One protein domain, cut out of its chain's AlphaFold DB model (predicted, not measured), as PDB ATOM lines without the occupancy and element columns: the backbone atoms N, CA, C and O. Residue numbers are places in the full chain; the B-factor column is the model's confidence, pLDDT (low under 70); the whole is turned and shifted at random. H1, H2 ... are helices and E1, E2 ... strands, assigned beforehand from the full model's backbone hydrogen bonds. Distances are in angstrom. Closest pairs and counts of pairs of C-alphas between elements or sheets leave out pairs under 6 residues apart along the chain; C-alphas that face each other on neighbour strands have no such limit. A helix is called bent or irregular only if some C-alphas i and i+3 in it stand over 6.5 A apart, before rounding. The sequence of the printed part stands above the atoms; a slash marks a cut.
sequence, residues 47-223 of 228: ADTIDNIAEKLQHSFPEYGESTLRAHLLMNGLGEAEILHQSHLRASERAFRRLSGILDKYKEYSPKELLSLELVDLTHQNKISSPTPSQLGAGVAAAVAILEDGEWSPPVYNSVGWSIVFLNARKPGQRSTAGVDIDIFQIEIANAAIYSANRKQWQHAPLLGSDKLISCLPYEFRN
ATOM      1  N   ALA A  47     -46.208  24.147 -12.854       86.38
ATOM      2  CA  ALA A  47     -46.901  24.810 -11.751       86.38
ATOM      3  C   ALA A  47     -46.154  24.627 -10.436       86.38
ATOM      4  O   ALA A  47     -45.986  25.605  -9.717       86.38
ATOM      5  N   ASP A  48     -45.628  23.430 -10.176       86.00
ATOM      6  CA  ASP A  48     -44.861  23.123  -8.970       86.00
ATOM      7  C   ASP A  48     -43.680  24.078  -8.780       86.00
ATOM      8  O   ASP A  48     -43.406  24.523  -7.668       86.00
ATOM      9  N   THR A  49     -42.990  24.462  -9.856       84.44
ATOM     10  CA  THR A  49     -41.909  25.454  -9.778       84.44
ATOM     11  C   THR A  49     -42.434  26.808  -9.310       84.44
ATOM     12  O   THR A  49     -41.847  27.444  -8.432       84.44
ATOM     13  N   ILE A  50     -43.557  27.249  -9.875       85.19
ATOM     14  CA  ILE A  50     -44.190  28.526  -9.531       85.19
ATOM     15  C   ILE A  50     -44.695  28.482  -8.084       85.19
ATOM     16  O   ILE A  50     -44.480  29.430  -7.332       85.19
ATOM     17  N   ASP A  51     -45.322  27.378  -7.689       83.88
ATOM     18  CA  ASP A  51     -45.931  27.177  -6.378       83.88
ATOM     19  C   ASP A  51     -44.895  27.081  -5.268       83.88
ATOM     20  O   ASP A  51     -45.044  27.750  -4.251       83.88
ATOM     21  N   ASN A  52     -43.789  26.373  -5.491       83.12
ATOM     22  CA  ASN A  52     -42.678  26.311  -4.540       83.12
ATOM     23  C   ASN A  52     -42.065  27.696  -4.268       83.12
ATOM     24  O   ASN A  52     -41.636  27.998  -3.152       83.12
ATOM     25  N   ILE A  53     -41.980  28.555  -5.290       83.06
ATOM     26  CA  ILE A  53     -41.502  29.937  -5.133       83.06
ATOM     27  C   ILE A  53     -42.580  30.793  -4.456       83.06
ATOM     28  O   ILE A  53     -42.262  31.624  -3.602       83.06
ATOM     29  N   ALA A  54     -43.847  30.584  -4.812       83.50
ATOM     30  CA  ALA A  54     -44.977  31.291  -4.228       83.50
ATOM     31  C   ALA A  54     -45.132  30.987  -2.733       83.50
ATOM     32  O   ALA A  54     -45.321  31.919  -1.964       83.50
ATOM     33  N   GLU A  55     -44.982  29.737  -2.300       82.19
ATOM     34  CA  GLU A  55     -45.070  29.326  -0.893       82.19
ATOM     35  C   GLU A  55     -44.048  30.074  -0.026       82.19
ATOM     36  O   GLU A  55     -44.399  30.678   0.988       82.19
ATOM     37  N   LYS A  56     -42.793  30.167  -0.489       81.38
ATOM     38  CA  LYS A  56     -41.729  30.939   0.186       81.38
ATOM     39  C   LYS A  56     -42.067  32.425   0.329       81.38
ATOM     40  O   LYS A  56     -41.543  33.103   1.211       81.38
ATOM     41  N   LEU A  57     -42.928  32.935  -0.545       77.75
ATOM     42  CA  LEU A  57     -43.368  34.324  -0.598       77.75
ATOM     43  C   LEU A  57     -44.806  34.513  -0.100       77.75
ATOM     44  O   LEU A  57     -45.303  35.635  -0.136       77.75
ATOM     45  N   GLN A  58     -45.490  33.466   0.367       71.75
ATOM     46  CA  GLN A  58     -46.932  33.500   0.626       71.75
ATOM     47  C   GLN A  58     -47.289  34.460   1.765       71.75
ATOM     48  O   GLN A  58     -48.346  35.083   1.756       71.75
ATOM     49  N   HIS A  59     -46.356  34.694   2.688       59.91
ATOM     50  CA  HIS A  59     -46.489  35.708   3.736       59.91
ATOM     51  C   HIS A  59     -46.307  37.157   3.234       59.91
ATOM     52  O   HIS A  59     -46.346  38.096   4.035       59.91
ATOM     53  N   SER A  60     -46.094  37.350   1.926       55.41
ATOM     54  CA  SER A  60     -45.728  38.625   1.299       55.41
ATOM     55  C   SER A  60     -46.737  39.222   0.336       55.41
ATOM     56  O   SER A  60     -46.535  40.361  -0.088       55.41
ATOM     57  N   PHE A  61     -47.804  38.505  -0.011       55.62
ATOM     58  CA  PHE A  61     -48.739  38.940  -1.047       55.62
ATOM     59  C   PHE A  61     -50.182  38.965  -0.544       55.62
ATOM     60  O   PHE A  61     -50.604  38.024   0.125       55.62
ATOM     61  N   PRO A  62     -50.963  40.012  -0.865       49.50
ATOM     62  CA  PRO A  62     -52.397  40.000  -0.608       49.50
ATOM     63  C   PRO A  62     -53.078  38.903  -1.442       49.50
ATOM     64  O   PRO A  62     -52.824  38.772  -2.636       49.50
ATOM     65  N   GLU A  63     -53.960  38.126  -0.805       46.03
ATOM     66  CA  GLU A  63     -54.627  36.940  -1.373       46.03
ATOM     67  C   GLU A  63     -55.629  37.233  -2.515       46.03
ATOM     68  O   GLU A  63     -56.126  36.296  -3.137       46.03
ATOM     69  N   TYR A  64     -55.929  38.501  -2.836       36.19
ATOM     70  CA  TYR A  64     -57.013  38.861  -3.763       36.19
ATOM     71  C   TYR A  64     -56.594  39.894  -4.826       36.19
ATOM     72  O   TYR A  64     -56.113  40.976  -4.497       36.19
ATOM     73  N   GLY A  65     -56.842  39.573  -6.105       42.53
ATOM     74  CA  GLY A  65     -56.689  40.464  -7.265       42.53
ATOM     75  C   GLY A  65     -56.308  39.724  -8.557       42.53
ATOM     76  O   GLY A  65     -55.849  38.585  -8.507       42.53
ATOM     77  N   GLU A  66     -56.453  40.378  -9.721       41.06
ATOM     78  CA  GLU A  66     -55.974  39.872 -11.032       41.06
ATOM     79  C   GLU A  66     -54.459  39.574 -11.041       41.06
ATOM     80  O   GLU A  66     -53.951  38.829 -11.874       41.06
ATOM     81  N   SER A  67     -53.737  40.111 -10.062       53.25
ATOM     82  CA  SER A  67     -52.343  39.848  -9.739       53.25
ATOM     83  C   SER A  67     -52.214  38.751  -8.677       53.25
ATOM     84  O   SER A  67     -51.896  39.032  -7.521       53.25
ATOM     85  N   THR A  68     -52.439  37.491  -9.054       73.00
ATOM     86  CA  THR A  68     -52.035  36.366  -8.192       73.00
ATOM     87  C   THR A  68     -50.511  36.372  -8.015       73.00
ATOM     88  O   THR A  68     -49.780  36.811  -8.908       73.00
ATOM     89  N   LEU A  69     -49.997  35.868  -6.886       79.50
ATOM     90  CA  LEU A  69     -48.550  35.724  -6.666       79.50
ATOM     91  C   LEU A  69     -47.877  34.987  -7.835       79.50
ATOM     92  O   LEU A  69     -46.855  35.439  -8.339       79.50
ATOM     93  N   ARG A  70     -48.521  33.941  -8.366       83.12
ATOM     94  CA  ARG A  70     -48.083  33.234  -9.580       83.12
ATOM     95  C   ARG A  70     -47.871  34.178 -10.769       83.12
ATOM     96  O   ARG A  70     -46.806  34.166 -11.382       83.12
ATOM     97  N   ALA A  71     -48.851  35.032 -11.064       80.50
ATOM     98  CA  ALA A  71     -48.745  36.025 -12.130       80.50
ATOM     99  C   ALA A  71     -47.600  37.008 -11.867       80.50
ATOM    100  O   ALA A  71     -46.817  37.311 -12.763       80.50
ATOM    101  N   HIS A  72     -47.458  37.464 -10.622       83.44
ATOM    102  CA  HIS A  72     -46.385  38.371 -10.244       83.44
ATOM    103  C   HIS A  72     -44.998  37.729 -10.409       83.44
ATOM    104  O   HIS A  72     -44.084  38.393 -10.890       83.44
ATOM    105  N   LEU A  73     -44.827  36.446 -10.086       87.38
ATOM    106  CA  LEU A  73     -43.572  35.717 -10.306       87.38
ATOM    107  C   LEU A  73     -43.227  35.619 -11.790       87.38
ATOM    108  O   LEU A  73     -42.116  35.966 -12.196       87.38
ATOM    109  N   LEU A  74     -44.198  35.195 -12.598       87.75
ATOM    110  CA  LEU A  74     -44.041  35.037 -14.041       87.75
ATOM    111  C   LEU A  74     -43.714  36.371 -14.728       87.75
ATOM    112  O   LEU A  74     -42.838  36.424 -15.588       87.75
ATOM    113  N   MET A  75     -44.349  37.463 -14.294       85.62
ATOM    114  CA  MET A  75     -44.103  38.810 -14.819       85.62
ATOM    115  C   MET A  75     -42.776  39.424 -14.357       85.62
ATOM    116  O   MET A  75     -42.262  40.314 -15.030       85.62
ATOM    117  N   ASN A  76     -42.208  38.962 -13.242       86.88
ATOM    118  CA  ASN A  76     -40.992  39.526 -12.652       86.88
ATOM    119  C   ASN A  76     -39.821  38.535 -12.687       86.88
ATOM    120  O   ASN A  76     -39.131  38.287 -11.693       86.88
ATOM    121  N   GLY A  77     -39.591  37.985 -13.880       87.12
ATOM    122  CA  GLY A  77     -38.350  37.308 -14.244       87.12
ATOM    123  C   GLY A  77     -38.390  35.783 -14.214       87.12
ATOM    124  O   GLY A  77     -37.486  35.185 -14.789       87.12
ATOM    125  N   LEU A  78     -39.413  35.136 -13.632       91.81
ATOM    126  CA  LEU A  78     -39.465  33.665 -13.606       91.81
ATOM    127  C   LEU A  78     -39.619  33.072 -15.013       91.81
ATOM    128  O   LEU A  78     -38.876  32.165 -15.365       91.81
ATOM    129  N   GLY A  79     -40.515  33.614 -15.847       91.56
ATOM    130  CA  GLY A  79     -40.691  33.122 -17.220       91.56
ATOM    131  C   GLY A  79     -39.426  33.272 -18.074       91.56
ATOM    132  O   GLY A  79     -39.018  32.343 -18.765       91.56
ATOM    133  N   GLU A  80     -38.752  34.422 -17.971       93.06
ATOM    134  CA  GLU A  80     -37.479  34.685 -18.664       93.06
ATOM    135  C   GLU A  80     -36.363  33.740 -18.188       93.06
ATOM    136  O   GLU A  80     -35.563  33.268 -18.999       93.06
ATOM    137  N   ALA A  81     -36.323  33.451 -16.884       94.38
ATOM    138  CA  ALA A  81     -35.367  32.529 -16.282       94.38
ATOM    139  C   ALA A  81     -35.577  31.093 -16.784       94.38
ATOM    140  O   ALA A  81     -34.625  30.453 -17.224       94.38
ATOM    141  N   GLU A  82     -36.814  30.600 -16.807       95.19
ATOM    142  CA  GLU A  82     -37.115  29.256 -17.312       95.19
ATOM    143  C   GLU A  82     -36.664  29.075 -18.763       95.19
ATOM    144  O   GLU A  82     -35.950  28.122 -19.085       95.19
ATOM    145  N   ILE A  83     -36.979  30.043 -19.629       94.56
ATOM    146  CA  ILE A  83     -36.544  30.026 -21.031       94.56
ATOM    147  C   ILE A  83     -35.013  30.005 -21.114       94.56
ATOM    148  O   ILE A  83     -34.439  29.208 -21.860       94.56
ATOM    149  N   LEU A  84     -34.325  30.855 -20.345       96.44
ATOM    150  CA  LEU A  84     -32.866  30.942 -20.368       96.44
ATOM    151  C   LEU A  84     -32.206  29.624 -19.956       96.44
ATOM    152  O   LEU A  84     -31.334  29.116 -20.664       96.44
ATOM    153  N   HIS A  85     -32.615  29.067 -18.821       96.62
ATOM    154  CA  HIS A  85     -31.956  27.904 -18.241       96.62
ATOM    155  C   HIS A  85     -32.240  26.625 -19.035       96.62
ATOM    156  O   HIS A  85     -31.338  25.793 -19.161       96.62
ATOM    157  N   GLN A  86     -33.426  26.501 -19.642       95.69
ATOM    158  CA  GLN A  86     -33.763  25.379 -20.526       95.69
ATOM    159  C   GLN A  86     -33.096  25.496 -21.906       95.69
ATOM    160  O   GLN A  86     -32.657  24.491 -22.459       95.69
ATOM    161  N   SER A  87     -32.931  26.706 -22.451       94.25
ATOM    162  CA  SER A  87     -32.222  26.906 -23.729       94.25
ATOM    163  C   SER A  87     -30.693  26.803 -23.604       94.25
ATOM    164  O   SER A  87     -30.013  26.508 -24.587       94.25
ATOM    165  N   HIS A  88     -30.134  26.998 -22.403       96.06
ATOM    166  CA  HIS A  88     -28.686  27.021 -22.148       96.06
ATOM    167  C   HIS A  88     -28.244  26.015 -21.070       96.06
ATOM    168  O   HIS A  88     -27.383  26.321 -20.240       96.06
ATOM    169  N   LEU A  89     -28.774  24.786 -21.104       96.06
ATOM    170  CA  LEU A  89     -28.567  23.747 -20.075       96.06
ATOM    171  C   LEU A  89     -27.104  23.577 -19.635       96.06
ATOM    172  O   LEU A  89     -26.800  23.617 -18.447       96.06
ATOM    173  N   ARG A  90     -26.167  23.445 -20.585       97.19
ATOM    174  CA  ARG A  90     -24.739  23.240 -20.266       97.19
ATOM    175  C   ARG A  90     -24.084  24.457 -19.614       97.19
ATOM    176  O   ARG A  90     -23.139  24.308 -18.843       97.19
ATOM    177  N   ALA A  91     -24.503  25.671 -19.968       96.81
ATOM    178  CA  ALA A  91     -23.981  26.884 -19.340       96.81
ATOM    179  C   ALA A  91     -24.580  27.056 -17.938       96.81
ATOM    180  O   ALA A  91     -23.829  27.265 -16.987       96.81
ATOM    181  N   SER A  92     -25.894  26.843 -17.812       97.44
ATOM    182  CA  SER A  92     -26.621  26.797 -16.542       97.44
ATOM    183  C   SER A  92     -25.983  25.818 -15.555       97.44
ATOM    184  O   SER A  92     -25.614  26.211 -14.453       97.44
ATOM    185  N   GLU A  93     -25.759  24.567 -15.957       98.00
ATOM    186  CA  GLU A  93     -25.191  23.543 -15.079       98.00
ATOM    187  C   GLU A  93     -23.760  23.880 -14.632       98.00
ATOM    188  O   GLU A  93     -23.405  23.690 -13.466       98.00
ATOM    189  N   ARG A  94     -22.929  24.418 -15.536       97.75
ATOM    190  CA  ARG A  94     -21.570  24.860 -15.187       97.75
ATOM    191  C   ARG A  94     -21.590  26.000 -14.173       97.75
ATOM    192  O   ARG A  94     -20.825  25.952 -13.212       97.75
ATOM    193  N   ALA A  95     -22.453  26.993 -14.373       97.38
ATOM    194  CA  ALA A  95     -22.603  28.112 -13.450       97.38
ATOM    195  C   ALA A  95     -23.132  27.656 -12.084       97.38
ATOM    196  O   ALA A  95     -22.557  28.042 -11.069       97.38
ATOM    197  N   PHE A  96     -24.134  26.768 -12.056       98.00
ATOM    198  CA  PHE A  96     -24.644  26.160 -10.825       98.00
ATOM    199  C   PHE A  96     -23.531  25.467 -10.038       98.00
ATOM    200  O   PHE A  96     -23.256  25.842  -8.904       98.00
ATOM    201  N   ARG A  97     -22.829  24.506 -10.656       97.94
ATOM    202  CA  ARG A  97     -21.747  23.758  -9.989       97.94
ATOM    203  C   ARG A  97     -20.654  24.682  -9.466       97.94
ATOM    204  O   ARG A  97     -20.122  24.459  -8.382       97.94
ATOM    205  N   ARG A  98     -20.317  25.718 -10.236       96.81
ATOM    206  CA  ARG A  98     -19.305  26.698  -9.851       96.81
ATOM    207  C   ARG A  98     -19.744  27.525  -8.645       96.81
ATOM    208  O   ARG A  98     -18.960  27.651  -7.710       96.81
ATOM    209  N   LEU A  99     -20.967  28.053  -8.641       96.75
ATOM    210  CA  LEU A  99     -21.499  28.806  -7.503       96.75
ATOM    211  C   LEU A  99     -21.666  27.938  -6.264       96.75
ATOM    212  O   LEU A  99     -21.309  28.392  -5.183       96.75
ATOM    213  N   SER A 100     -22.113  26.689  -6.412       97.31
ATOM    214  CA  SER A 100     -22.142  25.730  -5.304       97.31
ATOM    215  C   SER A 100     -20.749  25.531  -4.712       97.31
ATOM    216  O   SER A 100     -20.584  25.648  -3.507       97.31
ATOM    217  N   GLY A 101     -19.724  25.329  -5.549       96.12
ATOM    218  CA  GLY A 101     -18.346  25.169  -5.073       96.12
ATOM    219  C   GLY A 101     -17.777  26.420  -4.391       96.12
ATOM    220  O   GLY A 101     -17.016  26.305  -3.433       96.12
ATOM    221  N   ILE A 102     -18.154  27.618  -4.853       94.56
ATOM    222  CA  ILE A 102     -17.818  28.879  -4.176       94.56
ATOM    223  C   ILE A 102     -18.516  28.929  -2.815       94.56
ATOM    224  O   ILE A 102     -17.857  29.145  -1.802       94.56
ATOM    225  N   LEU A 103     -19.825  28.683  -2.773       95.19
ATOM    226  CA  LEU A 103     -20.600  28.717  -1.541       95.19
ATOM    227  C   LEU A 103     -20.082  27.699  -0.518       95.19
ATOM    228  O   LEU A 103     -19.844  28.059   0.627       95.19
ATOM    229  N   ASP A 104     -19.823  26.460  -0.923       95.56
ATOM    230  CA  ASP A 104     -19.305  25.417  -0.032       95.56
ATOM    231  C   ASP A 104     -17.978  25.810   0.615       95.56
ATOM    232  O   ASP A 104     -17.748  25.514   1.788       95.56
ATOM    233  N   LYS A 105     -17.119  26.502  -0.139       93.25
ATOM    234  CA  LYS A 105     -15.820  26.963   0.347       93.25
ATOM    235  C   LYS A 105     -15.926  28.209   1.224       93.25
ATOM    236  O   LYS A 105     -15.101  28.365   2.120       93.25
ATOM    237  N   TYR A 106     -16.885  29.095   0.950       91.38
ATOM    238  CA  TYR A 106     -16.895  30.445   1.515       91.38
ATOM    239  C   TYR A 106     -18.099  30.793   2.404       91.38
ATOM    240  O   TYR A 106     -18.135  31.886   2.962       91.38
ATOM    241  N   LYS A 107     -19.062  29.887   2.596       91.25
ATOM    242  CA  LYS A 107     -20.289  30.143   3.376       91.25
ATOM    243  C   LYS A 107     -20.064  30.522   4.842       91.25
ATOM    244  O   LYS A 107     -20.942  31.129   5.440       91.25
ATOM    245  N   GLU A 108     -18.930  30.144   5.431       91.00
ATOM    246  CA  GLU A 108     -18.591  30.483   6.825       91.00
ATOM    247  C   GLU A 108     -18.024  31.903   6.966       91.00
ATOM    248  O   GLU A 108     -17.870  32.410   8.077       91.00
ATOM    249  N   TYR A 109     -17.721  32.551   5.843       87.69
ATOM    250  CA  TYR A 109     -17.061  33.841   5.800       87.69
ATOM    251  C   TYR A 109     -18.026  34.957   5.401       87.69
ATOM    252  O   TYR A 109     -19.063  34.743   4.767       87.69
ATOM    253  N   SER A 110     -17.652  36.187   5.759       88.12
ATOM    254  CA  SER A 110     -18.401  37.376   5.345       88.12
ATOM    255  C   SER A 110     -18.240  37.648   3.838       88.12
ATOM    256  O   SER A 110     -17.183  37.343   3.274       88.12
ATOM    257  N   PRO A 111     -19.206  38.322   3.181       89.31
ATOM    258  CA  PRO A 111     -19.108  38.695   1.764       89.31
ATOM    259  C   PRO A 111     -17.822  39.442   1.387       89.31
ATOM    260  O   PRO A 111     -17.334  39.309   0.266       89.31
ATOM    261  N   LYS A 112     -17.240  40.199   2.329       88.25
ATOM    262  CA  LYS A 112     -15.990  40.953   2.128       88.25
ATOM    263  C   LYS A 112     -14.826  40.064   1.708       88.25
ATOM    264  O   LYS A 112     -13.985  40.496   0.926       88.25
ATOM    265  N   GLU A 113     -14.783  38.834   2.205       86.56
ATOM    266  CA  GLU A 113     -13.737  37.889   1.824       86.56
ATOM    267  C   GLU A 113     -13.905  37.448   0.378       86.56
ATOM    268  O   GLU A 113     -12.930  37.435  -0.368       86.56
ATOM    269  N   LEU A 114     -15.141  37.203  -0.058       88.38
ATOM    270  CA  LEU A 114     -15.431  36.859  -1.446       88.38
ATOM    271  C   LEU A 114     -15.050  37.986  -2.412       88.38
ATOM    272  O   LEU A 114     -14.464  37.729  -3.462       88.38
ATOM    273  N   LEU A 115     -15.318  39.236  -2.025       87.88
ATOM    274  CA  LEU A 115     -14.962  40.424  -2.805       87.88
ATOM    275  C   LEU A 115     -13.450  40.596  -2.974       87.88
ATOM    276  O   LEU A 115     -13.008  41.110  -3.996       87.88
ATOM    277  N   SER A 116     -12.653  40.137  -2.008       88.00
ATOM    278  CA  SER A 116     -11.191  40.237  -2.075       88.00
ATOM    279  C   SER A 116     -10.534  39.247  -3.046       88.00
ATOM    280  O   SER A 116      -9.355  39.392  -3.358       88.00
ATOM    281  N   LEU A 117     -11.272  38.238  -3.520       84.88
ATOM    282  CA  LEU A 117     -10.720  37.119  -4.292       84.88
ATOM    283  C   LEU A 117     -10.740  37.321  -5.811       84.88
ATOM    284  O   LEU A 117     -10.254  36.441  -6.520       84.88
ATOM    285  N   GLU A 118     -11.320  38.422  -6.305       81.31
ATOM    286  CA  GLU A 118     -11.407  38.771  -7.737       81.31
ATOM    287  C   GLU A 118     -11.764  37.566  -8.636       81.31
ATOM    288  O   GLU A 118     -11.121  37.276  -9.648       81.31
ATOM    289  N   LEU A 119     -12.791  36.804  -8.240       86.88
ATOM    290  CA  LEU A 119     -13.185  35.586  -8.945       86.88
ATOM    291  C   LEU A 119     -13.703  35.923 -10.355       86.88
ATOM    292  O   LEU A 119     -14.713  36.600 -10.517       86.88
ATOM    293  N   VAL A 120     -13.026  35.393 -11.379       86.62
ATOM    294  CA  VAL A 120     -13.336  35.618 -12.807       86.62
ATOM    295  C   VAL A 120     -14.819  35.366 -13.113       86.62
ATOM    296  O   VAL A 120     -15.364  34.360 -12.675       86.62
ATOM    297  N   ASP A 121     -15.488  36.221 -13.882       87.81
ATOM    298  CA  ASP A 121     -16.909  36.079 -14.269       87.81
ATOM    299  C   ASP A 121     -17.919  35.991 -13.102       87.81
ATOM    300  O   ASP A 121     -19.074  35.618 -13.317       87.81
ATOM    301  N   LEU A 122     -17.506  36.306 -11.869       94.31
ATOM    302  CA  LEU A 122     -18.408  36.489 -10.736       94.31
ATOM    303  C   LEU A 122     -18.669  37.984 -10.572       94.31
ATOM    304  O   LEU A 122     -17.786  38.742 -10.174       94.31
ATOM    305  N   THR A 123     -19.881  38.418 -10.885       94.62
ATOM    306  CA  THR A 123     -20.293  39.803 -10.661       94.62
ATOM    307  C   THR A 123     -20.853  39.961  -9.255       94.62
ATOM    308  O   THR A 123     -21.384  39.014  -8.672       94.62
ATOM    309  N   HIS A 124     -20.722  41.164  -8.698       95.19
ATOM    310  CA  HIS A 124     -21.253  41.512  -7.383       95.19
ATOM    311  C   HIS A 124     -22.141  42.747  -7.471       95.19
ATOM    312  O   HIS A 124     -21.847  43.698  -8.198       95.19
ATOM    313  N   GLN A 125     -23.223  42.727  -6.701       95.25
ATOM    314  CA  GLN A 125     -24.079  43.876  -6.485       95.25
ATOM    315  C   GLN A 125     -24.563  43.907  -5.036       95.25
ATOM    316  O   GLN A 125     -25.159  42.942  -4.562       95.25
ATOM    317  N   ASN A 126     -24.402  45.051  -4.370       95.88
ATOM    318  CA  ASN A 126     -25.124  45.345  -3.135       95.88
ATOM    319  C   ASN A 126     -26.478  46.002  -3.464       95.88
ATOM    320  O   ASN A 126     -26.554  46.885  -4.328       95.88
ATOM    321  N   LYS A 127     -27.554  45.566  -2.802       94.81
ATOM    322  CA  LYS A 127     -28.900  46.131  -2.964       94.81
ATOM    323  C   LYS A 127     -29.575  46.356  -1.622       94.81
ATOM    324  O   LYS A 127     -29.632  45.459  -0.788       94.81
ATOM    325  N   ILE A 128     -30.235  47.508  -1.507       93.25
ATOM    326  CA  ILE A 128     -31.171  47.806  -0.423       93.25
ATOM    327  C   ILE A 128     -32.574  47.924  -1.020       93.25
ATOM    328  O   ILE A 128     -32.860  48.863  -1.764       93.25
ATOM    329  N   SER A 129     -33.450  46.963  -0.736       89.00
ATOM    330  CA  SER A 129     -34.809  46.916  -1.308       89.00
ATOM    331  C   SER A 129     -35.742  46.046  -0.465       89.00
ATOM    332  O   SER A 129     -35.308  45.461   0.513       89.00
ATOM    333  N   SER A 130     -37.026  45.963  -0.795       85.62
ATOM    334  CA  SER A 130     -37.934  44.966  -0.208       85.62
ATOM    335  C   SER A 130     -37.771  43.619  -0.927       85.62
ATOM    336  O   SER A 130     -37.518  43.612  -2.136       85.62
ATOM    337  N   PRO A 131     -37.962  42.473  -0.245       83.69
ATOM    338  CA  PRO A 131     -37.779  41.142  -0.819       83.69
ATOM    339  C   PRO A 131     -38.960  40.733  -1.711       83.69
ATOM    340  O   PRO A 131     -39.645  39.741  -1.481       83.69
ATOM    341  N   THR A 132     -39.210  41.530  -2.747       86.25
ATOM    342  CA  THR A 132     -40.305  41.352  -3.703       86.25
ATOM    343  C   THR A 132     -39.750  40.947  -5.071       86.25
ATOM    344  O   THR A 132     -38.681  41.430  -5.462       86.25
ATOM    345  N   PRO A 133     -40.457  40.102  -5.845       84.62
ATOM    346  CA  PRO A 133     -40.055  39.717  -7.194       84.62
ATOM    347  C   PRO A 133     -39.824  40.915  -8.113       84.62
ATOM    348  O   PRO A 133     -38.879  40.901  -8.888       84.62
ATOM    349  N   SER A 134     -40.617  41.983  -8.008       85.88
ATOM    350  CA  SER A 134     -40.431  43.185  -8.832       85.88
ATOM    351  C   SER A 134     -39.142  43.959  -8.539       85.88
ATOM    352  O   SER A 134     -38.624  44.631  -9.428       85.88
ATOM    353  N   GLN A 135     -38.599  43.869  -7.323       87.00
ATOM    354  CA  GLN A 135     -37.377  44.586  -6.935       87.00
ATOM    355  C   GLN A 135     -36.117  43.715  -7.037       87.00
ATOM    356  O   GLN A 135     -35.041  44.208  -7.401       87.00
ATOM    357  N   LEU A 136     -36.241  42.421  -6.737       88.88
ATOM    358  CA  LEU A 136     -35.115  41.486  -6.671       88.88
ATOM    359  C   LEU A 136     -35.116  40.409  -7.760       88.88
ATOM    360  O   LEU A 136     -34.086  39.782  -7.982       88.88
ATOM    361  N   GLY A 137     -36.229  40.214  -8.463       90.75
ATOM    362  CA  GLY A 137     -36.483  39.039  -9.293       90.75
ATOM    363  C   GLY A 137     -37.061  37.886  -8.471       90.75
ATOM    364  O   GLY A 137     -36.762  37.742  -7.286       90.75
ATOM    365  N   ALA A 138     -37.898  37.055  -9.098       89.75
ATOM    366  CA  ALA A 138     -38.626  35.966  -8.437       89.75
ATOM    367  C   ALA A 138     -37.742  35.039  -7.576       89.75
ATOM    368  O   ALA A 138     -38.023  34.847  -6.393       89.75
ATOM    369  N   GLY A 139     -36.657  34.501  -8.148       89.44
ATOM    370  CA  GLY A 139     -35.778  33.548  -7.459       89.44
ATOM    371  C   GLY A 139     -35.047  34.153  -6.257       89.44
ATOM    372  O   GLY A 139     -35.069  33.589  -5.166       89.44
ATOM    373  N   VAL A 140     -34.453  35.339  -6.432       93.06
ATOM    374  CA  VAL A 140     -33.732  36.053  -5.361       93.06
ATOM    375  C   VAL A 140     -34.696  36.504  -4.266       93.06
ATOM    376  O   VAL A 140     -34.395  36.331  -3.089       93.06
ATOM    377  N   ALA A 141     -35.870  37.029  -4.627       91.00
ATOM    378  CA  ALA A 141     -36.885  37.423  -3.654       91.00
ATOM    379  C   ALA A 141     -37.302  36.243  -2.766       91.00
ATOM    380  O   ALA A 141     -37.316  36.373  -1.544       91.00
ATOM    381  N   ALA A 142     -37.579  35.082  -3.365       88.44
ATOM    382  CA  ALA A 142     -37.953  33.883  -2.623       88.44
ATOM    383  C   ALA A 142     -36.812  33.327  -1.764       88.44
ATOM    384  O   ALA A 142     -37.066  32.847  -0.661       88.44
ATOM    385  N   ALA A 143     -35.563  33.410  -2.233       90.75
ATOM    386  CA  ALA A 143     -34.401  33.049  -1.429       90.75
ATOM    387  C   ALA A 143     -34.299  33.938  -0.186       90.75
ATOM    388  O   ALA A 143     -34.251  33.446   0.933       90.75
ATOM    389  N   VAL A 144     -34.340  35.257  -0.377       91.44
ATOM    390  CA  VAL A 144     -34.183  36.230   0.707       91.44
ATOM    391  C   VAL A 144     -35.355  36.197   1.685       91.44
ATOM    392  O   VAL A 144     -35.163  36.474   2.866       91.44
ATOM    393  N   ALA A 145     -36.564  35.849   1.247       86.44
ATOM    394  CA  ALA A 145     -37.731  35.772   2.125       86.44
ATOM    395  C   ALA A 145     -37.524  34.819   3.319       86.44
ATOM    396  O   ALA A 145     -37.997  35.120   4.420       86.44
ATOM    397  N   ILE A 146     -36.774  33.732   3.116       87.00
ATOM    398  CA  ILE A 146     -36.554  32.680   4.118       87.00
ATOM    399  C   ILE A 146     -35.216  32.779   4.867       87.00
ATOM    400  O   ILE A 146     -35.049  32.072   5.851       87.00
ATOM    401  N   LEU A 147     -34.287  33.645   4.441       91.25
ATOM    402  CA  LEU A 147     -32.991  33.823   5.110       91.25
ATOM    403  C   LEU A 147     -33.112  34.599   6.424       91.25
ATOM    404  O   LEU A 147     -33.923  35.537   6.535       91.25
ATOM    405  N   GLU A 148     -32.252  34.247   7.375       92.00
ATOM    406  CA  GLU A 148     -31.908  35.057   8.544       92.00
ATOM    407  C   GLU A 148     -30.708  35.981   8.269       92.00
ATOM    408  O   GLU A 148     -29.950  35.806   7.312       92.00
ATOM    409  N   ASP A 149     -30.552  37.004   9.111       94.12
ATOM    410  CA  ASP A 149     -29.429  37.937   9.024       94.12
ATOM    411  C   ASP A 149     -28.097  37.194   9.215       94.12
ATOM    412  O   ASP A 149     -27.907  36.455  10.182       94.12
ATOM    413  N   GLY A 150     -27.162  37.406   8.291       94.88
ATOM    414  CA  GLY A 150     -25.873  36.723   8.252       94.88
ATOM    415  C   GLY A 150     -25.873  35.390   7.498       94.88
ATOM    416  O   GLY A 150     -24.852  34.703   7.510       94.88
ATOM    417  N   GLU A 151     -26.975  35.006   6.846       95.19
ATOM    418  CA  GLU A 151     -27.060  33.748   6.100       95.19
ATOM    419  C   GLU A 151     -26.841  33.906   4.592       95.19
ATOM    420  O   GLU A 151     -27.210  34.907   3.965       95.19
ATOM    421  N   TRP A 152     -26.283  32.849   3.999       96.81
ATOM    422  CA  TRP A 152     -26.170  32.669   2.557       96.81
ATOM    423  C   TRP A 152     -27.332  31.840   2.004       96.81
ATOM    424  O   TRP A 152     -27.702  30.809   2.568       96.81
ATOM    425  N   SER A 153     -27.848  32.217   0.836       96.00
ATOM    426  CA  SER A 153     -28.752  31.370   0.065       96.00
ATOM    427  C   SER A 153     -28.000  30.214  -0.603       96.00
ATOM    428  O   SER A 153     -26.849  30.387  -1.018       96.00
ATOM    429  N   PRO A 154     -28.664  29.068  -0.851       95.50
ATOM    430  CA  PRO A 154     -28.210  28.170  -1.908       95.50
ATOM    431  C   PRO A 154     -28.212  28.908  -3.263       95.50
ATOM    432  O   PRO A 154     -28.855  29.960  -3.388       95.50
ATOM    433  N   PRO A 155     -27.535  28.375  -4.297       96.94
ATOM    434  CA  PRO A 155     -27.625  28.943  -5.632       96.94
ATOM    435  C   PRO A 155     -29.078  29.009  -6.102       96.94
ATOM    436  O   PRO A 155     -29.818  28.029  -6.017       96.94
ATOM    437  N   VAL A 156     -29.467  30.166  -6.621       96.00
ATOM    438  CA  VAL A 156     -30.784  30.422  -7.198       96.00
ATOM    439  C   VAL A 156     -30.640  30.896  -8.628       96.00
ATOM    440  O   VAL A 156     -29.794  31.735  -8.934       96.00
ATOM    441  N   TYR A 157     -31.451  30.338  -9.517       94.88
ATOM    442  CA  TYR A 157     -31.465  30.749 -10.911       94.88
ATOM    443  C   TYR A 157     -32.360  31.976 -11.106       94.88
ATOM    444  O   TYR A 157     -33.279  32.239 -10.322       94.88
ATOM    445  N   ASN A 158     -32.066  32.764 -12.133       95.12
ATOM    446  CA  ASN A 158     -32.760  34.008 -12.440       95.12
ATOM    447  C   ASN A 158     -32.719  34.300 -13.955       95.12
ATOM    448  O   ASN A 158     -32.290  33.475 -14.756       95.12
ATOM    449  N   SER A 159     -33.181  35.477 -14.378       93.69
ATOM    450  CA  SER A 159     -33.296  35.836 -15.800       93.69
ATOM    451  C   SER A 159     -31.959  36.089 -16.518       93.69
ATOM    452  O   SER A 159     -31.964  36.445 -17.695       93.69
ATOM    453  N   VAL A 160     -30.823  35.957 -15.826       94.31
ATOM    454  CA  VAL A 160     -29.470  36.191 -16.367       94.31
ATOM    455  C   VAL A 160     -28.500  35.032 -16.094       94.31
ATOM    456  O   VAL A 160     -27.527  34.846 -16.826       94.31
ATOM    457  N   GLY A 161     -28.772  34.195 -15.094       96.44
ATOM    458  CA  GLY A 161     -27.983  33.015 -14.775       96.44
ATOM    459  C   GLY A 161     -28.231  32.535 -13.355       96.44
ATOM    460  O   GLY A 161     -29.370  32.355 -12.938       96.44
ATOM    461  N   TRP A 162     -27.156  32.296 -12.611       98.00
ATOM    462  CA  TRP A 162     -27.233  31.817 -11.232       98.00
ATOM    463  C   TRP A 162     -26.664  32.847 -10.265       98.00
ATOM    464  O   TRP A 162     -25.672  33.508 -10.572       98.00
ATOM    465  N   SER A 163     -27.254  32.937  -9.079       97.75
ATOM    466  CA  SER A 163     -26.794  33.800  -7.996       97.75
ATOM    467  C   SER A 163     -26.725  33.061  -6.670       97.75
ATOM    468  O   SER A 163     -27.527  32.170  -6.411       97.75
ATOM    469  N   ILE A 164     -25.809  33.479  -5.805       97.25
ATOM    470  CA  ILE A 164     -25.898  33.273  -4.356       97.25
ATOM    471  C   ILE A 164     -26.097  34.636  -3.700       97.25
ATOM    472  O   ILE A 164     -25.617  35.655  -4.206       97.25
ATOM    473  N   VAL A 165     -26.833  34.657  -2.599       97.06
ATOM    474  CA  VAL A 165     -27.244  35.891  -1.932       97.06
ATOM    475  C   VAL A 165     -26.848  35.812  -0.472       97.06
ATOM    476  O   VAL A 165     -27.091  34.791   0.160       97.06
ATOM    477  N   PHE A 166     -26.273  36.879   0.063       97.25
ATOM    478  CA  PHE A 166     -26.043  37.032   1.495       97.25
ATOM    479  C   PHE A 166     -26.980  38.094   2.054       97.25
ATOM    480  O   PHE A 166     -27.061  39.194   1.497       97.25
ATOM    481  N   LEU A 167     -27.683  37.781   3.141       96.00
ATOM    482  CA  LEU A 167     -28.518  38.751   3.845       96.00
ATOM    483  C   LEU A 167     -27.681  39.476   4.901       96.00
ATOM    484  O   LEU A 167     -27.403  38.918   5.956       96.00
ATOM    485  N   ASN A 168     -27.289  40.725   4.634       96.31
ATOM    486  CA  ASN A 168     -26.525  41.522   5.599       96.31
ATOM    487  C   ASN A 168     -27.386  41.920   6.795       96.31
ATOM    488  O   ASN A 168     -26.960  41.794   7.941       96.31
ATOM    489  N   ALA A 169     -28.579  42.443   6.515       95.31
ATOM    490  CA  ALA A 169     -29.503  42.887   7.542       95.31
ATOM    491  C   ALA A 169     -30.934  42.961   7.016       95.31
ATOM    492  O   ALA A 169     -31.180  43.366   5.872       95.31
ATOM    493  N   ARG A 170     -31.891  42.691   7.901       93.50
ATOM    494  CA  ARG A 170     -33.310  42.945   7.674       93.50
ATOM    495  C   ARG A 170     -33.804  44.046   8.602       93.50
ATOM    496  O   ARG A 170     -33.623  44.016   9.816       93.50
ATOM    497  N   LYS A 171     -34.486  45.039   8.032       92.19
ATOM    498  CA  LYS A 171     -35.161  46.072   8.824       92.19
ATOM    499  C   LYS A 171     -36.304  45.456   9.645       92.19
ATOM    500  O   LYS A 171     -36.917  44.486   9.203       92.19
ATOM    501  N   PRO A 172     -36.663  46.041  10.800       84.94
ATOM    502  CA  PRO A 172     -37.836  45.606  11.550       84.94
ATOM    503  C   PRO A 172     -39.109  45.662  10.692       84.94
ATOM    504  O   PRO A 172     -39.323  46.630   9.961       84.94
ATOM    505  N   GLY A 173     -39.963  44.644  10.795       80.69
ATOM    506  CA  GLY A 173     -41.221  44.564  10.054       80.69
ATOM    507  C   GLY A 173     -41.609  43.130   9.705       80.69
ATOM    508  O   GLY A 173     -40.963  42.174  10.132       80.69
ATOM    509  N   GLN A 174     -42.670  42.971   8.911       75.19
ATOM    510  CA  GLN A 174     -42.999  41.666   8.338       75.19
ATOM    511  C   GLN A 174     -41.892  41.258   7.362       75.19
ATOM    512  O   GLN A 174     -41.500  42.064   6.522       75.19
ATOM    513  N   ARG A 175     -41.405  40.011   7.442       74.06
ATOM    514  CA  ARG A 175     -40.277  39.522   6.617       74.06
ATOM    515  C   ARG A 175     -40.462  39.813   5.129       74.06
ATOM    516  O   ARG A 175     -39.504  40.121   4.435       74.06
ATOM    517  N   SER A 176     -41.703  39.759   4.684       65.94
ATOM    518  CA  SER A 176     -42.164  39.980   3.326       65.94
ATOM    519  C   SER A 176     -42.010  41.388   2.755       65.94
ATOM    520  O   SER A 176     -41.879  41.558   1.545       65.94
ATOM    521  N   THR A 177     -42.084  42.404   3.609       74.19
ATOM    522  CA  THR A 177     -42.127  43.824   3.215       74.19
ATOM    523  C   THR A 177     -41.034  44.642   3.891       74.19
ATOM    524  O   THR A 177     -40.761  45.772   3.492       74.19
ATOM    525  N   ALA A 178     -40.374  44.065   4.894       83.00
ATOM    526  CA  ALA A 178     -39.203  44.624   5.530       83.00
ATOM    527  C   ALA A 178     -38.094  44.840   4.498       83.00
ATOM    528  O   ALA A 178     -37.717  43.922   3.774       83.00
ATOM    529  N   GLY A 179     -37.546  46.054   4.463       90.44
ATOM    530  CA  GLY A 179     -36.369  46.335   3.649       90.44
ATOM    531  C   GLY A 179     -35.199  45.444   4.065       90.44
ATOM    532  O   GLY A 179     -34.929  45.289   5.255       90.44
ATOM    533  N   VAL A 180     -34.506  44.892   3.084       94.12
ATOM    534  CA  VAL A 180     -33.317  44.057   3.227       94.12
ATOM    535  C   VAL A 180     -32.110  44.776   2.634       94.12
ATOM    536  O   VAL A 180     -32.245  45.493   1.640       94.12
ATOM    537  N   ASP A 181     -30.952  44.587   3.252       96.75
ATOM    538  CA  ASP A 181     -29.632  44.867   2.687       96.75
ATOM    539  C   ASP A 181     -29.003  43.524   2.321       96.75
ATOM    540  O   ASP A 181     -28.845  42.658   3.185       96.75
ATOM    541  N   ILE A 182     -28.711  43.328   1.038       96.56
ATOM    542  CA  ILE A 182     -28.205  42.062   0.515       96.56
ATOM    543  C   ILE A 182     -27.019  42.272  -0.416       96.56
ATOM    544  O   ILE A 182     -26.977  43.232  -1.192       96.56
ATOM    545  N   ASP A 183     -26.110  41.303  -0.404       97.12
ATOM    546  CA  ASP A 183     -25.085  41.139  -1.427       97.12
ATOM    547  C   ASP A 183     -25.469  39.998  -2.364       97.12
ATOM    548  O   ASP A 183     -25.750  38.881  -1.930       97.12
ATOM    549  N   ILE A 184     -25.480  40.279  -3.663       96.81
ATOM    550  CA  ILE A 184     -25.782  39.315  -4.716       96.81
ATOM    551  C   ILE A 184     -24.491  39.044  -5.477       96.81
ATOM    552  O   ILE A 184     -23.914  39.960  -6.065       96.81
ATOM    553  N   PHE A 185     -24.068  37.785  -5.499       96.88
ATOM    554  CA  PHE A 185     -22.959  37.313  -6.322       96.88
ATOM    555  C   PHE A 185     -23.512  36.448  -7.440       96.88
ATOM    556  O   PHE A 185     -24.277  35.519  -7.177       96.88
ATOM    557  N   GLN A 186     -23.151  36.745  -8.683       96.81
ATOM    558  CA  GLN A 186     -23.819  36.178  -9.845       96.81
ATOM    559  C   GLN A 186     -22.837  35.695 -10.904       96.81
ATOM    560  O   GLN A 186     -21.834  36.343 -11.192       96.81
ATOM    561  N   ILE A 187     -23.176  34.565 -11.518       97.19
ATOM    562  CA  ILE A 187     -22.549  34.079 -12.743       97.19
ATOM    563  C   ILE A 187     -23.591  34.133 -13.852       97.19
ATOM    564  O   ILE A 187     -24.601  33.425 -13.827       97.19
ATOM    565  N   GLU A 188     -23.314  34.984 -14.828       96.62
ATOM    566  CA  GLU A 188     -24.086  35.092 -16.056       96.62
ATOM    567  C   GLU A 188     -23.833  33.888 -16.968       96.62
ATOM    568  O   GLU A 188     -22.705  33.403 -17.087       96.62
ATOM    569  N   ILE A 189     -24.887  33.386 -17.613       96.69
ATOM    570  CA  ILE A 189     -24.794  32.203 -18.493       96.69
ATOM    571  C   ILE A 189     -24.986  32.531 -19.971       96.69
ATOM    572  O   ILE A 189     -24.837  31.646 -20.818       96.69
ATOM    573  N   ALA A 190     -25.301  33.788 -20.280       94.94
ATOM    574  CA  ALA A 190     -25.458  34.288 -21.635       94.94
ATOM    575  C   ALA A 190     -25.045  35.771 -21.714       94.94
ATOM    576  O   ALA A 190     -24.282  36.257 -20.888       94.94
ATOM    577  N   ASN A 191     -25.482  36.481 -22.754       94.00
ATOM    578  CA  ASN A 191     -25.186  37.899 -22.947       94.00
ATOM    579  C   ASN A 191     -26.475  38.721 -23.091       94.00
ATOM    580  O   ASN A 191     -27.567  38.175 -23.266       94.00
ATOM    581  N   ALA A 192     -26.338  40.049 -23.091       93.44
ATOM    582  CA  ALA A 192     -27.461  40.983 -23.172       93.44
ATOM    583  C   ALA A 192     -28.399  40.752 -24.373       93.44
ATOM    584  O   ALA A 192     -29.606  40.981 -24.262       93.44
ATOM    585  N   ALA A 193     -27.877  40.280 -25.511       94.06
ATOM    586  CA  ALA A 193     -28.700  39.982 -26.681       94.06
ATOM    587  C   ALA A 193     -29.620  38.778 -26.429       94.06
ATOM    588  O   ALA A 193     -30.803  38.837 -26.764       94.06
ATOM    589  N   ILE A 194     -29.107  37.728 -25.782       93.88
ATOM    590  CA  ILE A 194     -29.884  36.541 -25.400       93.88
ATOM    591  C   ILE A 194     -30.927  36.898 -24.336       93.88
ATOM    592  O   ILE A 194     -32.087  36.524 -24.480       93.88
ATOM    593  N   TYR A 195     -30.569  37.689 -23.321       92.31
ATOM    594  CA  TYR A 195     -31.536  38.127 -22.304       92.31
ATOM    595  C   TYR A 195     -32.700  38.910 -22.926       92.31
ATOM    596  O   TYR A 195     -33.866  38.665 -22.620       92.31
ATOM    597  N   SER A 196     -32.395  39.817 -23.861       91.25
ATOM    598  CA  SER A 196     -33.406  40.571 -24.609       91.25
ATOM    599  C   SER A 196     -34.277  39.665 -25.488       91.25
ATOM    600  O   SER A 196     -35.492  39.858 -25.560       91.25
ATOM    601  N   ALA A 197     -33.687  38.651 -26.129       91.38
ATOM    602  CA  ALA A 197     -34.423  37.672 -26.924       91.38
ATOM    603  C   ALA A 197     -35.381  36.834 -26.062       91.38
ATOM    604  O   ALA A 197     -36.549  36.705 -26.421       91.38
ATOM    605  N   ASN A 198     -34.939  36.357 -24.897       90.81
ATOM    606  CA  ASN A 198     -35.772  35.568 -23.984       90.81
ATOM    607  C   ASN A 198     -36.924  36.393 -23.407       90.81
ATOM    608  O   ASN A 198     -38.053  35.908 -23.347       90.81
ATOM    609  N   ARG A 199     -36.677  37.665 -23.067       90.06
ATOM    610  CA  ARG A 199     -37.740  38.611 -22.698       90.06
ATOM    611  C   ARG A 199     -38.775  38.746 -23.805       90.06
ATOM    612  O   ARG A 199     -39.970  38.671 -23.537       90.06
ATOM    613  N   LYS A 200     -38.335  38.925 -25.053       90.00
ATOM    614  CA  LYS A 200     -39.250  39.010 -26.199       90.00
ATOM    615  C   LYS A 200     -40.022  37.711 -26.405       90.00
ATOM    616  O   LYS A 200     -41.219  37.774 -26.661       90.00
ATOM    617  N   GLN A 201     -39.373  36.557 -26.275       89.69
ATOM    618  CA  GLN A 201     -40.035  35.258 -26.369       89.69
ATOM    619  C   GLN A 201     -41.113  35.126 -25.292       89.69
ATOM    620  O   GLN A 201     -42.262  34.877 -25.632       89.69
ATOM    621  N   TRP A 202     -40.785  35.394 -24.028       90.00
ATOM    622  CA  TRP A 202     -41.758  35.397 -22.935       90.00
ATOM    623  C   TRP A 202     -42.935  36.344 -23.208       90.00
ATOM    624  O   TRP A 202     -44.095  35.978 -23.042       90.00
ATOM    625  N   GLN A 203     -42.647  37.560 -23.674       86.38
ATOM    626  CA  GLN A 203     -43.662  38.586 -23.896       86.38
ATOM    627  C   GLN A 203     -44.518  38.362 -25.141       86.38
ATOM    628  O   GLN A 203     -45.625  38.899 -25.187       86.38
ATOM    629  N   HIS A 204     -44.038  37.648 -26.160       84.56
ATOM    630  CA  HIS A 204     -44.680  37.625 -27.479       84.56
ATOM    631  C   HIS A 204     -44.995  36.236 -28.028       84.56
ATOM    632  O   HIS A 204     -45.812  36.155 -28.944       84.56
ATOM    633  N   ALA A 205     -44.400  35.169 -27.502       84.94
ATOM    634  CA  ALA A 205     -44.711  33.825 -27.964       84.94
ATOM    635  C   ALA A 205     -46.135  33.408 -27.545       84.94
ATOM    636  O   ALA A 205     -46.634  33.859 -26.506       84.94
ATOM    637  N   PRO A 206     -46.796  32.548 -28.339       84.00
ATOM    638  CA  PRO A 206     -48.028  31.894 -27.922       84.00
ATOM    639  C   PRO A 206     -47.817  31.100 -26.629       84.00
ATOM    640  O   PRO A 206     -46.777  30.463 -26.445       84.00
ATOM    641  N   LEU A 207     -48.818  31.145 -25.751       85.06
ATOM    642  CA  LEU A 207     -48.860  30.368 -24.517       85.06
ATOM    643  C   LEU A 207     -49.774  29.160 -24.708       85.06
ATOM    644  O   LEU A 207     -50.904  29.314 -25.160       85.06
ATOM    645  N   LEU A 208     -49.313  27.973 -24.336       86.25
ATOM    646  CA  LEU A 208     -50.117  26.746 -24.346       86.25
ATOM    647  C   LEU A 208     -50.076  26.083 -22.963       86.25
ATOM    648  O   LEU A 208     -49.250  26.442 -22.123       86.25
ATOM    649  N   GLY A 209     -50.952  25.109 -22.721       85.25
ATOM    650  CA  GLY A 209     -50.987  24.340 -21.472       85.25
ATOM    651  C   GLY A 209     -52.215  24.644 -20.618       85.25
ATOM    652  O   GLY A 209     -53.326  24.732 -21.128       85.25
ATOM    653  N   SER A 210     -52.027  24.748 -19.305       85.06
ATOM    654  CA  SER A 210     -53.104  24.857 -18.320       85.06
ATOM    655  C   SER A 210     -53.876  26.173 -18.443       85.06
ATOM    656  O   SER A 210     -53.348  27.243 -18.127       85.06
ATOM    657  N   ASP A 211     -55.164  26.084 -18.794       81.81
ATOM    658  CA  ASP A 211     -56.093  27.225 -18.818       81.81
ATOM    659  C   ASP A 211     -56.095  27.988 -17.493       81.81
ATOM    660  O   ASP A 211     -56.143  29.217 -17.469       81.81
ATOM    661  N   LYS A 212     -55.980  27.268 -16.373       80.56
ATOM    662  CA  LYS A 212     -55.907  27.858 -15.037       80.56
ATOM    663  C   LYS A 212     -54.670  28.744 -14.891       80.56
ATOM    664  O   LYS A 212     -54.814  29.885 -14.456       80.56
ATOM    665  N   LEU A 213     -53.485  28.284 -15.300       80.69
ATOM    666  CA  LEU A 213     -52.260  29.096 -15.251       80.69
ATOM    667  C   LEU A 213     -52.309  30.273 -16.230       80.69
ATOM    668  O   LEU A 213     -51.939  31.388 -15.865       80.69
ATOM    669  N   ILE A 214     -52.810  30.054 -17.447       83.31
ATOM    670  CA  ILE A 214     -52.967  31.114 -18.453       83.31
ATOM    671  C   ILE A 214     -53.939  32.186 -17.943       83.31
ATOM    672  O   ILE A 214     -53.670  33.382 -18.061       83.31
ATOM    673  N   SER A 215     -55.034  31.776 -17.298       79.31
ATOM    674  CA  SER A 215     -56.019  32.683 -16.702       79.31
ATOM    675  C   SER A 215     -55.479  33.488 -15.517       79.31
ATOM    676  O   SER A 215     -56.085  34.488 -15.151       79.31
ATOM    677  N   CYS A 216     -54.338  33.111 -14.932       77.69
ATOM    678  CA  CYS A 216     -53.674  33.924 -13.915       77.69
ATOM    679  C   CYS A 216     -52.894  35.101 -14.521       77.69
ATOM    680  O   CYS A 216     -52.673  36.087 -13.827       77.69
ATOM    681  N   LEU A 217     -52.461  35.026 -15.782       78.69
ATOM    682  CA  LEU A 217     -51.641  36.065 -16.418       78.69
ATOM    683  C   LEU A 217     -52.477  37.271 -16.875       78.69
ATOM    684  O   LEU A 217     -53.678  37.119 -17.074       78.69
ATOM    685  N   PRO A 218     -51.886  38.461 -17.092       75.75
ATOM    686  CA  PRO A 218     -52.597  39.610 -17.660       75.75
ATOM    687  C   PRO A 218     -53.248  39.314 -19.022       75.75
ATOM    688  O   PRO A 218     -52.793  38.445 -19.773       75.75
ATOM    689  N   TYR A 219     -54.309  40.047 -19.365       72.81
ATOM    690  CA  TYR A 219     -55.093  39.835 -20.590       72.81
ATOM    691  C   TYR A 219     -54.244  39.872 -21.875       72.81
ATOM    692  O   TYR A 219     -54.485  39.107 -22.811       72.81
ATOM    693  N   GLU A 220     -53.189  40.685 -21.903       73.12
ATOM    694  CA  GLU A 220     -52.254  40.811 -23.025       73.12
ATOM    695  C   GLU A 220     -51.481  39.515 -23.312       73.12
ATOM    696  O   GLU A 220     -50.991  39.315 -24.426       73.12
ATOM    697  N   PHE A 221     -51.338  38.634 -22.322       72.06
ATOM    698  CA  PHE A 221     -50.776  37.293 -22.496       72.06
ATOM    699  C   PHE A 221     -51.843  36.300 -22.966       72.06
ATOM    700  O   PHE A 221     -51.553  35.463 -23.818       72.06
ATOM    701  N   ARG A 222     -53.084  36.438 -22.483       67.69
ATOM    702  CA  ARG A 222     -54.204  35.541 -22.819       67.69
ATOM    703  C   ARG A 222     -54.640  35.662 -24.278       67.69
ATOM    704  O   ARG A 222     -54.858  34.658 -24.934       67.69
ATOM    705  N   ASN A 223     -54.679  36.870 -24.834       57.81
ATOM    706  CA  ASN A 223     -55.080  37.098 -26.233       57.81
ATOM    707  C   ASN A 223     -54.113  36.543 -27.293       57.81
ATOM    708  O   ASN A 223     -54.378  36.654 -28.492       57.81
TER     709      ASN A 223
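Overview. This is residues 47 to 223 of the 228 residues of the protein "PpiC domain-containing protein" of Planctomycetes bacterium (UniProt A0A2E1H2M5). A twisted sheet of three strands stands between helices, with the long H3 and the small H4 over one face and H6 over the other. H1 packs on H6, arm H2a of the bent H2 packs on H1 and H5, and H7 crosses arm H2b and leads to a small far end of E4, H8 and H9. The printed part has 177 residues with nine named helices and four named strands, in the order H1 H2 H3 H4 E1 H5 H6 E2 E3 H7 E4 H8 H9. The sheet's order is E1 E3 E2, antiparallel, and the class is mixed, helices and strands. The whole is compact, with a radius of gyration of the C-alphas of 16.5 A and spans of 50 by 39 by 23 A.

Along the chain. Find E2, residues 161 to 170, from C-alpha 161 at (-27.983, 33.015, -14.775); it runs 25.1 A and bends by 54 degrees at residue 167. E3 is residues 180 to 188, 23.2 A, and E1 residues 123 to 129, 18.7 A. H3, residues 89 to 106, runs 25.4 A to C-alpha 106 at (-16.895, 30.445, 1.515). Look next for H4 at 111 to 115, H5 at 133 to 136, H6 at 138 to 146 and H1 at 47 to 56. H2, residues 69 to 87, was assigned as one helix by its hydrogen bonds but is bent: C-alphas 76 and 79 are 7.9 A apart, and its arms are H2a, 69 to 76, and H2b, 79 to 87. H7, 192 to 204, runs 18.1 A; E4 is 207 to 209, H8 211 to 216, and H9 219 to 222, ending at C-alpha 222 (-54.204, 35.541, -22.819).

Arrangement. Start at inner strand E3: N 125 and O 184 join it to E1 at 2.9 A, N 164 and O 185 to E2 at 2.9 A, both within hydrogen-bond range. E2 and E3 form a hairpin. E1, H5 H6, E2 is a split strand-helix-strand unit, with E3 between its strands and a right-handed crossover. The sheet and the helices on both its faces make three layers: H3 on one face at a height of 8.6 A over the sheet, along E2 at 14 degrees on the local plane, and H6 on the opposite face at a height of 8.3 A. H4 is on the same face as H3. H1 touches H6, C-alphas of Lys 56 and Ala 142 closest at 5.6 A. H2b touches H7, Glu 80 and Arg 199 closest, C-alphas 5.6 A apart, at a steep tilt of 61 degrees, opposite ways. E4 pairs with no named strand; H8 and H9 touch only at the corner, and only just, with 3 pairs of C-alphas within 8 A. Every O i to N i+4 pair is within hydrogen-bond range in H2a, H2b, H3, H4, H7 and H8, against 5 of 6 in H1 and 4 of 5 in H6; H5 and H9 are too short for one.

Size, cuts and confidence. The C-alphas of Ser 116 and Asn 223, the two farthest apart, are 50.2 A apart. The printed part has no cut; the links H1 to H2 and H6 to E2 are long. Look for pLDDT under 70 at residues 59 to 67, 176 and 222 to 223.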